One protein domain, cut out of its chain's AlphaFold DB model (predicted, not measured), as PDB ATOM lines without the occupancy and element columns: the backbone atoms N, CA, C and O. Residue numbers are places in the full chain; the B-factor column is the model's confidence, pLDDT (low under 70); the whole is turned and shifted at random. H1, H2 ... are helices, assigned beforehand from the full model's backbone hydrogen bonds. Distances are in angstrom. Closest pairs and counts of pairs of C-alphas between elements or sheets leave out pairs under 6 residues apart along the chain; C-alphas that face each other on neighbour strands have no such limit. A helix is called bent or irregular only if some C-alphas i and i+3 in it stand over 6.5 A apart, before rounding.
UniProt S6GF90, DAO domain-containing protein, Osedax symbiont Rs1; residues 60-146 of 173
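What this domain is: This is residues 60 to 146 of the 173 residues of the protein "DAO domain-containing protein" of Osedax symbiont Rs1 (UniProt S6GF90). H3, H4 and H5 follow one another in an open arc, with small H1 and H2 near the H3 end and residues 60 to 68 inside it. The printed part has 87 residues, with five named helices, H1 to H5 in order, and no named strand: all helix. It is only just extended, close to loose, with radius of gyration of the C-alphas 18.3 A and spans of 48 by 32 by 24 A.

How they stand to each other: H3, residues 90 to 107, is irregular, C-alphas 91 and 94 being 7.2 A apart, with a kink of 66 degrees near residue 97. Its residues 104 to 107 alone only just touch H1, residues 69 to 72, with 3 pairs of C-alphas within 8 A, the closest Pro 69 and Gly 107 at 6.2 A. H2, residues 75 to 79, is apart from H3. H4, residues 112 to 123, meets H3 and H5, residues 126 to 136, only through their links. Every O i to N i+4 pair is within hydrogen-bond range in H2, H4 and H5, 10 of 14 in H3; H1 is too short.

Where its parts are: H3 spans 22.7 A from C-alpha 90 (-31.878, -128.253, 97.284); H4 16.6 A; H5 15.2 A to C-alpha 136 (-32.754, -113.299, 52.350).

The domain as a whole: The farthest C-alphas, Pro 94 and Gly 138, are 48.9 A apart. The printed part has no cut and no long link; Ala 110 is under pLDDT 70.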
ATOM      1  N   ARG A  60     -30.054-130.177  63.998       83.25
ATOM      2  CA  ARG A  60     -31.169-130.931  63.385       83.25
ATOM      3  C   ARG A  60     -31.334-132.347  63.968       83.25
ATOM      4  O   ARG A  60     -32.444-132.842  64.085       83.25
ATOM      5  N   SER A  61     -30.239-132.995  64.373       79.94
ATOM      6  CA  SER A  61     -30.227-134.370  64.908       79.94
ATOM      7  C   SER A  61     -30.670-134.500  66.378       79.94
ATOM      8  O   SER A  61     -30.656-135.597  66.935       79.94
ATOM      9  N   SER A  62     -31.065-133.403  67.034       80.31
ATOM     10  CA  SER A  62     -31.439-133.378  68.459       80.31
ATOM     11  C   SER A  62     -32.943-133.575  68.688       80.31
ATOM     12  O   SER A  62     -33.590-132.757  69.338       80.31
ATOM     13  N   PHE A  63     -33.509-134.658  68.154       82.62
ATOM     14  CA  PHE A  63     -34.949-134.953  68.240       82.62
ATOM     15  C   PHE A  63     -35.299-136.066  69.244       82.62
ATOM     16  O   PHE A  63     -36.464-136.248  69.595       82.62
ATOM     17  N   MET A  64     -34.312-136.821  69.732       82.00
ATOM     18  CA  MET A  64     -34.556-137.845  70.750       82.00
ATOM     19  C   MET A  64     -34.895-137.199  72.103       82.00
ATOM     20  O   MET A  64     -34.141-136.335  72.569       82.00
ATOM     21  N   PRO A  65     -35.994-137.603  72.774       78.00
ATOM     22  CA  PRO A  65     -36.356-137.045  74.069       78.00
ATOM     23  C   PRO A  65     -35.244-137.226  75.109       78.00
ATOM     24  O   PRO A  65     -34.762-138.333  75.359       78.00
ATOM     25  N   LEU A  66     -34.889-136.129  75.786       78.25
ATOM     26  CA  LEU A  66     -33.947-136.166  76.911       78.25
ATOM     27  C   LEU A  66     -34.500-136.976  78.091       78.25
ATOM     28  O   LEU A  66     -33.736-137.605  78.822       78.25
ATOM     29  N   SER A  67     -35.826-136.981  78.257       78.19
ATOM     30  CA  SER A  67     -36.538-137.835  79.204       78.19
ATOM     31  C   SER A  67     -36.574-139.260  78.657       78.19
ATOM     32  O   SER A  67     -37.558-139.668  78.051       78.19
ATOM     33  N   ASN A  68     -35.498-140.010  78.830       78.69
ATOM     34  CA  ASN A  68     -35.465-141.443  78.558       78.69
ATOM     35  C   ASN A  68     -34.858-142.173  79.766       78.69
ATOM     36  O   ASN A  68     -34.165-141.535  80.572       78.69
ATOM     37  N   PRO A  69     -35.098-143.488  79.928       78.75
ATOM     38  CA  PRO A  69     -34.646-144.219  81.110       78.75
ATOM     39  C   PRO A  69     -33.132-144.101  81.321       78.75
ATOM     40  O   PRO A  69     -32.684-143.811  82.430       78.75
ATOM     41  N   SER A  70     -32.340-144.217  80.252       77.69
ATOM     42  CA  SER A  70     -30.875-144.120  80.289       77.69
ATOM     43  C   SER A  70     -30.369-142.772  80.811       77.69
ATOM     44  O   SER A  70     -29.377-142.732  81.541       77.69
ATOM     45  N   SER A  71     -31.035-141.668  80.471       77.75
ATOM     46  CA  SER A  71     -30.736-140.334  81.003       77.75
ATOM     47  C   SER A  71     -31.184-140.197  82.458       77.75
ATOM     48  O   SER A  71     -30.425-139.711  83.294       77.75
ATOM     49  N   ILE A  72     -32.390-140.668  82.790       82.62
ATOM     50  CA  ILE A  72     -32.962-140.571  84.141       82.62
ATOM     51  C   ILE A  72     -32.103-141.336  85.158       82.62
ATOM     52  O   ILE A  72     -31.825-140.812  86.235       82.62
ATOM     53  N   PHE A  73     -31.597-142.521  84.811       82.50
ATOM     54  CA  PHE A  73     -30.703-143.281  85.693       82.50
ATOM     55  C   PHE A  73     -29.338-142.607  85.916       82.50
ATOM     56  O   PHE A  73     -28.662-142.900  86.902       82.50
ATOM     57  N   GLN A  74     -28.925-141.676  85.050       79.88
ATOM     58  CA  GLN A  74     -27.689-140.906  85.226       79.88
ATOM     59  C   GLN A  74     -27.870-139.652  86.090       79.88
ATOM     60  O   GLN A  74     -26.896-139.178  86.681       79.88
ATOM     61  N   VAL A  75     -29.099-139.141  86.220       81.62
ATOM     62  CA  VAL A  75     -29.418-137.905  86.953       81.62
ATOM     63  C   VAL A  75     -28.895-137.899  88.396       81.62
ATOM     64  O   VAL A  75     -28.226-136.925  88.748       81.62
ATOM     65  N   PRO A  76     -29.095-138.942  89.233       81.38
ATOM     66  CA  PRO A  76     -28.574-138.935  90.600       81.38
ATOM     67  C   PRO A  76     -27.053-138.763  90.627       81.38
ATOM     68  O   PRO A  76     -26.523-137.918  91.346       81.38
ATOM     69  N   LYS A  77     -26.339-139.490  89.760       82.69
ATOM     70  CA  LYS A  77     -24.881-139.388  89.640       82.69
ATOM     71  C   LYS A  77     -24.434-137.988  89.214       82.69
ATOM     72  O   LYS A  77     -23.390-137.531  89.670       82.69
ATOM     73  N   TRP A  78     -25.181-137.315  88.339       82.88
ATOM     74  CA  TRP A  78     -24.876-135.942  87.928       82.88
ATOM     75  C   TRP A  78     -25.119-134.930  89.044       82.88
ATOM     76  O   TRP A  78     -24.277-134.062  89.242       82.88
ATOM     77  N   LEU A  79     -26.206-135.076  89.806       81.94
ATOM     78  CA  LEU A  79     -26.534-134.175  90.915       81.94
ATOM     79  C   LEU A  79     -25.476-134.191  92.024       81.94
ATOM     80  O   LEU A  79     -25.149-133.138  92.568       81.94
ATOM     81  N   PHE A  80     -24.920-135.366  92.337       79.75
ATOM     82  CA  PHE A  80     -23.900-135.518  93.383       79.75
ATOM     83  C   PHE A  80     -22.466-135.249  92.906       79.75
ATOM     84  O   PHE A  80     -21.545-135.215  93.720       79.75
ATOM     85  N   LYS A  81     -22.248-135.032  91.604       81.50
ATOM     86  CA  LYS A  81     -20.934-134.659  91.079       81.50
ATOM     87  C   LYS A  81     -20.727-133.147  91.124       81.50
ATOM     88  O   LYS A  81     -21.551-132.362  90.649       81.50
ATOM     89  N   ALA A  82     -19.587-132.724  91.669       70.62
ATOM     90  CA  ALA A  82     -19.217-131.311  91.748       70.62
ATOM     91  C   ALA A  82     -19.133-130.655  90.355       70.62
ATOM     92  O   ALA A  82     -19.572-129.519  90.194       70.62
ATOM     93  N   ASP A  83     -18.688-131.411  89.355       76.12
ATOM     94  CA  ASP A  83     -18.566-131.067  87.936       76.12
ATOM     95  C   ASP A  83     -19.690-131.672  87.069       76.12
ATOM     96  O   ASP A  83     -19.580-131.751  85.845       76.12
ATOM     97  N   GLY A  84     -20.771-132.153  87.693       72.56
ATOM     98  CA  GLY A  84     -21.883-132.772  86.982       72.56
ATOM     99  C   GLY A  84     -22.648-131.773  86.100       72.56
ATOM    100  O   GLY A  84     -22.790-130.607  86.475       72.56
ATOM    101  N   PRO A  85     -23.210-132.220  84.962       77.50
ATOM    102  CA  PRO A  85     -23.939-131.361  84.021       77.50
ATOM    103  C   PRO A  85     -25.293-130.865  84.558       77.50
ATOM    104  O   PRO A  85     -25.960-130.069  83.902       77.50
ATOM    105  N   LEU A  86     -25.721-131.339  85.734       81.75
ATOM    106  CA  LEU A  86     -26.994-130.998  86.350       81.75
ATOM    107  C   LEU A  86     -26.777-130.489  87.775       81.75
ATOM    108  O   LEU A  86     -26.242-131.193  88.628       81.75
ATOM    109  N   LYS A  87     -27.260-129.274  88.040       82.69
ATOM    110  CA  LYS A  87     -27.259-128.645  89.362       82.69
ATOM    111  C   LYS A  87     -28.683-128.251  89.723       82.69
ATOM    112  O   LYS A  87     -29.299-127.453  89.023       82.69
ATOM    113  N   ILE A  88     -29.188-128.777  90.833       83.56
ATOM    114  CA  ILE A  88     -30.471-128.363  91.404       83.56
ATOM    115  C   ILE A  88     -30.194-127.814  92.799       83.56
ATOM    116  O   ILE A  88     -29.574-128.482  93.626       83.56
ATOM    117  N   LYS A  89     -30.640-126.583  93.065       85.00
ATOM    118  CA  LYS A  89     -30.603-126.022  94.420       85.00
ATOM    119  C   LYS A  89     -31.572-126.816  95.291       85.00
ATOM    120  O   LYS A  89     -32.761-126.862  94.985       85.00
ATOM    121  N   ILE A  90     -31.079-127.404  96.381       83.94
ATOM    122  CA  ILE A  90     -31.878-128.253  97.284       83.94
ATOM    123  C   ILE A  90     -33.109-127.496  97.808       83.94
ATOM    124  O   ILE A  90     -34.202-128.052  97.845       83.94
ATOM    125  N   SER A  91     -32.966-126.202  98.107       90.25
ATOM    126  CA  SER A  91     -34.067-125.338  98.555       90.25
ATOM    127  C   SER A  91     -35.197-125.170  97.531       90.25
ATOM    128  O   SER A  91     -36.327-124.884  97.912       90.25
ATOM    129  N   TYR A  92     -34.918-125.361  96.240       90.31
ATOM    130  CA  TYR A  92     -35.911-125.273  95.167       90.31
ATOM    131  C   TYR A  92     -36.549-126.629  94.833       90.31
ATOM    132  O   TYR A  92     -37.562-126.693  94.137       90.31
ATOM    133  N   LEU A  93     -35.987-127.726  95.347       88.50
ATOM    134  CA  LEU A  93     -36.424-129.076  95.018       88.50
ATOM    135  C   LEU A  93     -37.921-129.317  95.299       88.50
ATOM    136  O   LEU A  93     -38.577-129.844  94.402       88.50
ATOM    137  N   PRO A  94     -38.515-128.876  96.432       92.00
ATOM    138  CA  PRO A  94     -39.941-129.090  96.697       92.00
ATOM    139  C   PRO A  94     -40.866-128.488  95.631       92.00
ATOM    140  O   PRO A  94     -41.870-129.095  95.270       92.00
ATOM    141  N   GLN A  95     -40.498-127.326  95.082       94.12
ATOM    142  CA  GLN A  95     -41.263-126.654  94.026       94.12
ATOM    143  C   GLN A  95     -41.122-127.369  92.677       94.12
ATOM    144  O   GLN A  95     -42.034-127.349  91.854       94.12
ATOM    145  N   LEU A  96     -39.981-128.024  92.456       91.50
ATOM    146  CA  LEU A  96     -39.652-128.698  91.206       91.50
ATOM    147  C   LEU A  96     -40.191-130.143  91.143       91.50
ATOM    148  O   LEU A  96     -40.426-130.654  90.047       91.50
ATOM    149  N   ILE A  97     -40.424-130.797  92.290       91.81
ATOM    150  CA  ILE A  97     -40.883-132.199  92.387       91.81
ATOM    151  C   ILE A  97     -42.115-132.505  91.515       91.81
ATOM    152  O   ILE A  97     -42.058-133.489  90.772       91.81
ATOM    153  N   PRO A  98     -43.207-131.708  91.526       94.69
ATOM    154  CA  PRO A  98     -44.392-132.025  90.724       94.69
ATOM    155  C   PRO A  98     -44.097-132.077  89.222       94.69
ATOM    156  O   PRO A  98     -44.646-132.908  88.496       94.69
ATOM    157  N   TRP A  99     -43.205-131.203  88.752       93.31
ATOM    158  CA  TRP A  99     -42.760-131.189  87.364       93.31
ATOM    159  C   TRP A  99     -41.799-132.346  87.069       93.31
ATOM    160  O   TRP A  99     -41.978-133.033  86.063       93.31
ATOM    161  N   LEU A 100     -40.846-132.633  87.965       89.25
ATOM    162  CA  LEU A 100     -39.919-133.764  87.823       89.25
ATOM    163  C   LEU A 100     -40.654-135.096  87.738       89.25
ATOM    164  O   LEU A 100     -40.310-135.924  86.902       89.25
ATOM    165  N   TYR A 101     -41.694-135.294  88.548       90.31
ATOM    166  CA  TYR A 101     -42.514-136.497  88.480       90.31
ATOM    167  C   TYR A 101     -43.150-136.670  87.093       90.31
ATOM    168  O   TYR A 101     -43.056-137.744  86.499       90.31
ATOM    169  N   LYS A 102     -43.734-135.600  86.529       90.38
ATOM    170  CA  LYS A 102     -44.298-135.619  85.167       90.38
ATOM    171  C   LYS A 102     -43.221-135.881  84.111       90.38
ATOM    172  O   LYS A 102     -43.451-136.684  83.211       90.38
ATOM    173  N   TYR A 103     -42.052-135.251  84.237       88.38
ATOM    174  CA  TYR A 103     -40.910-135.437  83.339       88.38
ATOM    175  C   TYR A 103     -40.406-136.888  83.342       88.38
ATOM    176  O   TYR A 103     -40.247-137.495  82.284       88.38
ATOM    177  N   ILE A 104     -40.218-137.469  84.531       88.31
ATOM    178  CA  ILE A 104     -39.780-138.857  84.707       88.31
ATOM    179  C   ILE A 104     -40.832-139.809  84.139       88.31
ATOM    180  O   ILE A 104     -40.502-140.654  83.310       88.31
ATOM    181  N   LYS A 105     -42.107-139.638  84.508       88.31
ATOM    182  CA  LYS A 105     -43.212-140.462  83.998       88.31
ATOM    183  C   LYS A 105     -43.292-140.423  82.469       88.31
ATOM    184  O   LYS A 105     -43.462-141.463  81.842       88.31
ATOM    185  N   ALA A 106     -43.120-139.245  81.866       86.06
ATOM    186  CA  ALA A 106     -43.100-139.091  80.415       86.06
ATOM    187  C   ALA A 106     -41.905-139.795  79.752       86.06
ATOM    188  O   ALA A 106     -42.000-140.144  78.578       86.06
ATOM    189  N   GLY A 107     -40.799-139.999  80.473       83.38
ATOM    190  CA  GLY A 107     -39.626-140.698  79.956       83.38
ATOM    191  C   GLY A 107     -39.676-142.219  80.043       83.38
ATOM    192  O   GLY A 107     -38.942-142.878  79.320       83.38
ATOM    193  N   PHE A 108     -40.557-142.780  80.875       82.62
ATOM    194  CA  PHE A 108     -40.834-144.222  80.930       82.62
ATOM    195  C   PHE A 108     -42.025-144.642  80.055       82.62
ATOM    196  O   PHE A 108     -42.424-145.804  80.063       82.62
ATOM    197  N   CYS A 109     -42.617-143.708  79.310       76.31
ATOM    198  CA  CYS A 109     -43.674-144.030  78.362       76.31
ATOM    199  C   CYS A 109     -43.088-144.820  77.178       76.31
ATOM    200  O   CYS A 109     -42.023-144.462  76.680       76.31
ATOM    201  N   ALA A 110     -43.783-145.868  76.727       68.88
ATOM    202  CA  ALA A 110     -43.295-146.791  75.696       68.88
ATOM    203  C   ALA A 110     -43.070-146.138  74.315       68.88
ATOM    204  O   ALA A 110     -42.397-146.713  73.469       68.88
ATOM    205  N   ASP A 111     -43.591-144.929  74.098       81.69
ATOM    206  CA  ASP A 111     -43.657-144.279  72.787       81.69
ATOM    207  C   ASP A 111     -42.516-143.274  72.510       81.69
ATOM    208  O   ASP A 111     -42.714-142.187  71.967       81.69
ATOM    209  N   LEU A 112     -41.293-143.570  72.960       78.25
ATOM    210  CA  LEU A 112     -40.158-142.650  72.780       78.25
ATOM    211  C   LEU A 112     -39.777-142.470  71.305       78.25
ATOM    212  O   LEU A 112     -39.459-141.352  70.891       78.25
ATOM    213  N   GLU A 113     -39.838-143.545  70.519       80.06
ATOM    214  CA  GLU A 113     -39.481-143.519  69.100       80.06
ATOM    215  C   GLU A 113     -40.484-142.716  68.272       80.06
ATOM    216  O   GLU A 113     -40.052-141.846  67.516       80.06
ATOM    217  N   ALA A 114     -41.802-142.900  68.446       85.25
ATOM    218  CA  ALA A 114     -42.769-142.126  67.663       85.25
ATOM    219  C   ALA A 114     -42.759-140.642  68.046       85.25
ATOM    220  O   ALA A 114     -42.869-139.779  67.177       85.25
ATOM    221  N   ARG A 115     -42.533-140.310  69.324       85.75
ATOM    222  CA  ARG A 115     -42.335-138.914  69.759       85.75
ATOM    223  C   ARG A 115     -41.092-138.295  69.134       85.75
ATOM    224  O   ARG A 115     -41.120-137.140  68.714       85.75
ATOM    225  N   GLY A 116     -40.012-139.068  69.064       86.00
ATOM    226  CA  GLY A 116     -38.797-138.669  68.376       86.00
ATOM    227  C   GLY A 116     -38.998-138.476  66.877       86.00
ATOM    228  O   GLY A 116     -38.537-137.478  66.334       86.00
ATOM    229  N   ALA A 117     -39.735-139.374  66.221       86.38
ATOM    230  CA  ALA A 117     -40.086-139.264  64.810       86.38
ATOM    231  C   ALA A 117     -40.970-138.037  64.536       86.38
ATOM    232  O   ALA A 117     -40.716-137.297  63.590       86.38
ATOM    233  N   ALA A 118     -41.955-137.762  65.395       88.62
ATOM    234  CA  ALA A 118     -42.785-136.564  65.302       88.62
ATOM    235  C   ALA A 118     -41.949-135.281  65.447       88.62
ATOM    236  O   ALA A 118     -42.122-134.335  64.680       88.62
ATOM    237  N   LEU A 119     -40.996-135.248  66.388       87.69
ATOM    238  CA  LEU A 119     -40.091-134.107  66.529       87.69
ATOM    239  C   LEU A 119     -39.130-133.989  65.337       87.69
ATOM    240  O   LEU A 119     -38.902-132.882  64.851       87.69
ATOM    241  N   ALA A 120     -38.622-135.111  64.821       88.06
ATOM    242  CA  ALA A 120     -37.787-135.134  63.625       88.06
ATOM    243  C   ALA A 120     -38.529-134.511  62.435       88.06
ATOM    244  O   ALA A 120     -37.969-133.631  61.780       88.06
ATOM    245  N   GLN A 121     -39.807-134.864  62.235       89.06
ATOM    246  CA  GLN A 121     -40.654-134.297  61.179       89.06
ATOM    247  C   GLN A 121     -40.722-132.768  61.245       89.06
ATOM    248  O   GLN A 121     -40.479-132.114  60.232       89.06
ATOM    249  N   LEU A 122     -40.937-132.191  62.433       88.31
ATOM    250  CA  LEU A 122     -40.975-130.733  62.628       88.31
ATOM    251  C   LEU A 122     -39.647-130.036  62.299       88.31
ATOM    252  O   LEU A 122     -39.630-128.850  61.982       88.31
ATOM    253  N   THR A 123     -38.532-130.759  62.380       88.38
ATOM    254  CA  THR A 123     -37.185-130.228  62.118       88.38
ATOM    255  C   THR A 123     -36.645-130.578  60.729       88.38
ATOM    256  O   THR A 123     -35.532-130.180  60.388       88.38
ATOM    257  N   THR A 124     -37.432-131.273  59.899       87.69
ATOM    258  CA  THR A 124     -37.015-131.802  58.584       87.69
ATOM    259  C   THR A 124     -36.554-130.739  57.596       87.69
ATOM    260  O   THR A 124     -35.804-131.060  56.683       87.69
ATOM    261  N   HIS A 125     -36.968-129.489  57.753       89.25
ATOM    262  CA  HIS A 125     -36.571-128.415  56.840       89.25
ATOM    263  C   HIS A 125     -35.746-127.334  57.533       89.25
ATOM    264  O   HIS A 125     -35.455-126.297  56.949       89.25
ATOM    265  N   CYS A 126     -35.333-127.557  58.788       89.44
ATOM    266  CA  CYS A 126     -34.743-126.479  59.571       89.44
ATOM    267  C   CYS A 126     -33.424-125.969  58.975       89.44
ATOM    268  O   CYS A 126     -33.104-124.800  59.140       89.44
ATOM    269  N   VAL A 127     -32.637-126.814  58.304       90.00
ATOM    270  CA  VAL A 127     -31.365-126.379  57.710       90.00
ATOM    271  C   VAL A 127     -31.641-125.545  56.462       90.00
ATOM    272  O   VAL A 127     -31.120-124.440  56.332       90.00
ATOM    273  N   GLU A 128     -32.515-126.034  55.589       92.00
ATOM    274  CA  GLU A 128     -32.935-125.380  54.353       92.00
ATOM    275  C   GLU A 128     -33.603-124.026  54.632       92.00
ATOM    276  O   GLU A 128     -33.257-123.021  54.006       92.00
ATOM    277  N   ASP A 129     -34.489-123.970  55.627       91.75
ATOM    278  CA  ASP A 129     -35.170-122.747  56.053       91.75
ATOM    279  C   ASP A 129     -34.174-121.701  56.564       91.75
ATOM    280  O   ASP A 129     -34.269-120.518  56.221       91.75
ATOM    281  N   TYR A 130     -33.176-122.123  57.350       92.25
ATOM    282  CA  TYR A 130     -32.124-121.225  57.830       92.25
ATOM    283  C   TYR A 130     -31.208-120.742  56.701       92.25
ATOM    284  O   TYR A 130     -30.803-119.580  56.720       92.25
ATOM    285  N   LEU A 131     -30.906-121.580  55.707       93.31
ATOM    286  CA  LEU A 131     -30.143-121.172  54.522       93.31
ATOM    287  C   LEU A 131     -30.924-120.155  53.676       93.31
ATOM    288  O   LEU A 131     -30.372-119.134  53.262       93.31
ATOM    289  N   CYS A 132     -32.222-120.385  53.468       93.62
ATOM    290  CA  CYS A 132     -33.110-119.450  52.777       93.62
ATOM    291  C   CYS A 132     -33.205-118.107  53.518       93.62
ATOM    292  O   CYS A 132     -33.143-117.032  52.910       93.62
ATOM    293  N   LEU A 133     -33.294-118.159  54.848       93.75
ATOM    294  CA  LEU A 133     -33.283-116.974  55.692       93.75
ATOM    295  C   LEU A 133     -31.955-116.218  55.597       93.75
ATOM    296  O   LEU A 133     -31.975-115.005  55.408       93.75
ATOM    297  N   ALA A 134     -30.822-116.917  55.699       93.81
ATOM    298  CA  ALA A 134     -29.496-116.311  55.610       93.81
ATOM    299  C   ALA A 134     -29.288-115.622  54.255       93.81
ATOM    300  O   ALA A 134     -28.821-114.486  54.206       93.81
ATOM    301  N   LYS A 135     -29.746-116.252  53.166       95.31
ATOM    302  CA  LYS A 135     -29.759-115.647  51.831       95.31
ATOM    303  C   LYS A 135     -30.608-114.380  51.790       95.31
ATOM    304  O   LYS A 135     -30.149-113.351  51.306       95.31
ATOM    305  N   SER A 136     -31.828-114.442  52.320       93.06
ATOM    306  CA  SER A 136     -32.754-113.299  52.350       93.06
ATOM    307  C   SER A 136     -32.228-112.134  53.196       93.06
ATOM    308  O   SER A 136     -32.534-110.982  52.915       93.06
ATOM    309  N   ALA A 137     -31.440-112.435  54.228       93.69
ATOM    310  CA  ALA A 137     -30.799-111.457  55.100       93.69
ATOM    311  C   ALA A 137     -29.423-110.981  54.589       93.69
ATOM    312  O   ALA A 137     -28.791-110.161  55.251       93.69
ATOM    313  N   GLY A 138     -28.943-111.489  53.446       95.94
ATOM    314  CA  GLY A 138     -27.634-111.132  52.890       95.94
ATOM    315  C   GLY A 138     -26.446-111.608  53.735       95.94
ATOM    316  O   GLY A 138     -25.397-110.977  53.718       95.94
ATOM    317  N   CYS A 139     -26.607-112.688  54.502       94.75
ATOM    318  CA  CYS A 139     -25.607-113.179  55.453       94.75
ATOM    319  C   CYS A 139     -25.301-114.678  55.306       94.75
ATOM    320  O   CYS A 139     -24.932-115.340  56.278       94.75
ATOM    321  N   SER A 140     -25.433-115.219  54.091       94.69
ATOM    322  CA  SER A 140     -25.116-116.621  53.774       94.69
ATOM    323  C   SER A 140     -23.710-117.034  54.220       94.69
ATOM    324  O   SER A 140     -23.538-118.153  54.689       94.69
ATOM    325  N   ASP A 141     -22.741-116.117  54.170       94.69
ATOM    326  CA  ASP A 141     -21.343-116.364  54.561       94.69
ATOM    327  C   ASP A 141     -21.175-116.703  56.055       94.69
ATOM    328  O   ASP A 141     -20.141-117.219  56.474       94.69
ATOM    329  N   LEU A 142     -22.193-116.433  56.883       91.62
ATOM    330  CA  LEU A 142     -22.203-116.800  58.303       91.62
ATOM    331  C   LEU A 142     -22.622-118.255  58.551       91.62
ATOM    332  O   LEU A 142     -22.499-118.728  59.687       91.62
ATOM    333  N   VAL A 143     -23.148-118.944  57.536       92.06
ATOM    334  CA  VAL A 143     -23.598-120.333  57.627       92.06
ATOM    335  C   VAL A 143     -22.604-121.223  56.897       92.06
ATOM    336  O   VAL A 143     -22.501-121.199  55.677       92.06
ATOM    337  N   VAL A 144     -21.888-122.042  57.664       90.94
ATOM    338  CA  VAL A 144     -20.913-122.995  57.132       90.94
ATOM    339  C   VAL A 144     -21.428-124.406  57.371       90.94
ATOM    340  O   VAL A 144     -21.809-124.751  58.491       90.94
ATOM    341  N   ILE A 145     -21.437-125.216  56.316       88.81
ATOM    342  CA  ILE A 145     -21.764-126.640  56.396       88.81
ATOM    343  C   ILE A 145     -20.458-127.393  56.639       88.81
ATOM    344  O   ILE A 145     -19.532-127.307  55.836       88.81
ATOM    345  N   ILE A 146     -20.385-128.100  57.764       89.44
ATOM    346  CA  ILE A 146     -19.230-128.904  58.170       89.44
ATOM    347  C   ILE A 146     -19.693-130.254  58.704       89.44
ATOM    348  O   ILE A 146     -20.818-130.384  59.196       89.44
TER     349      ILE A 146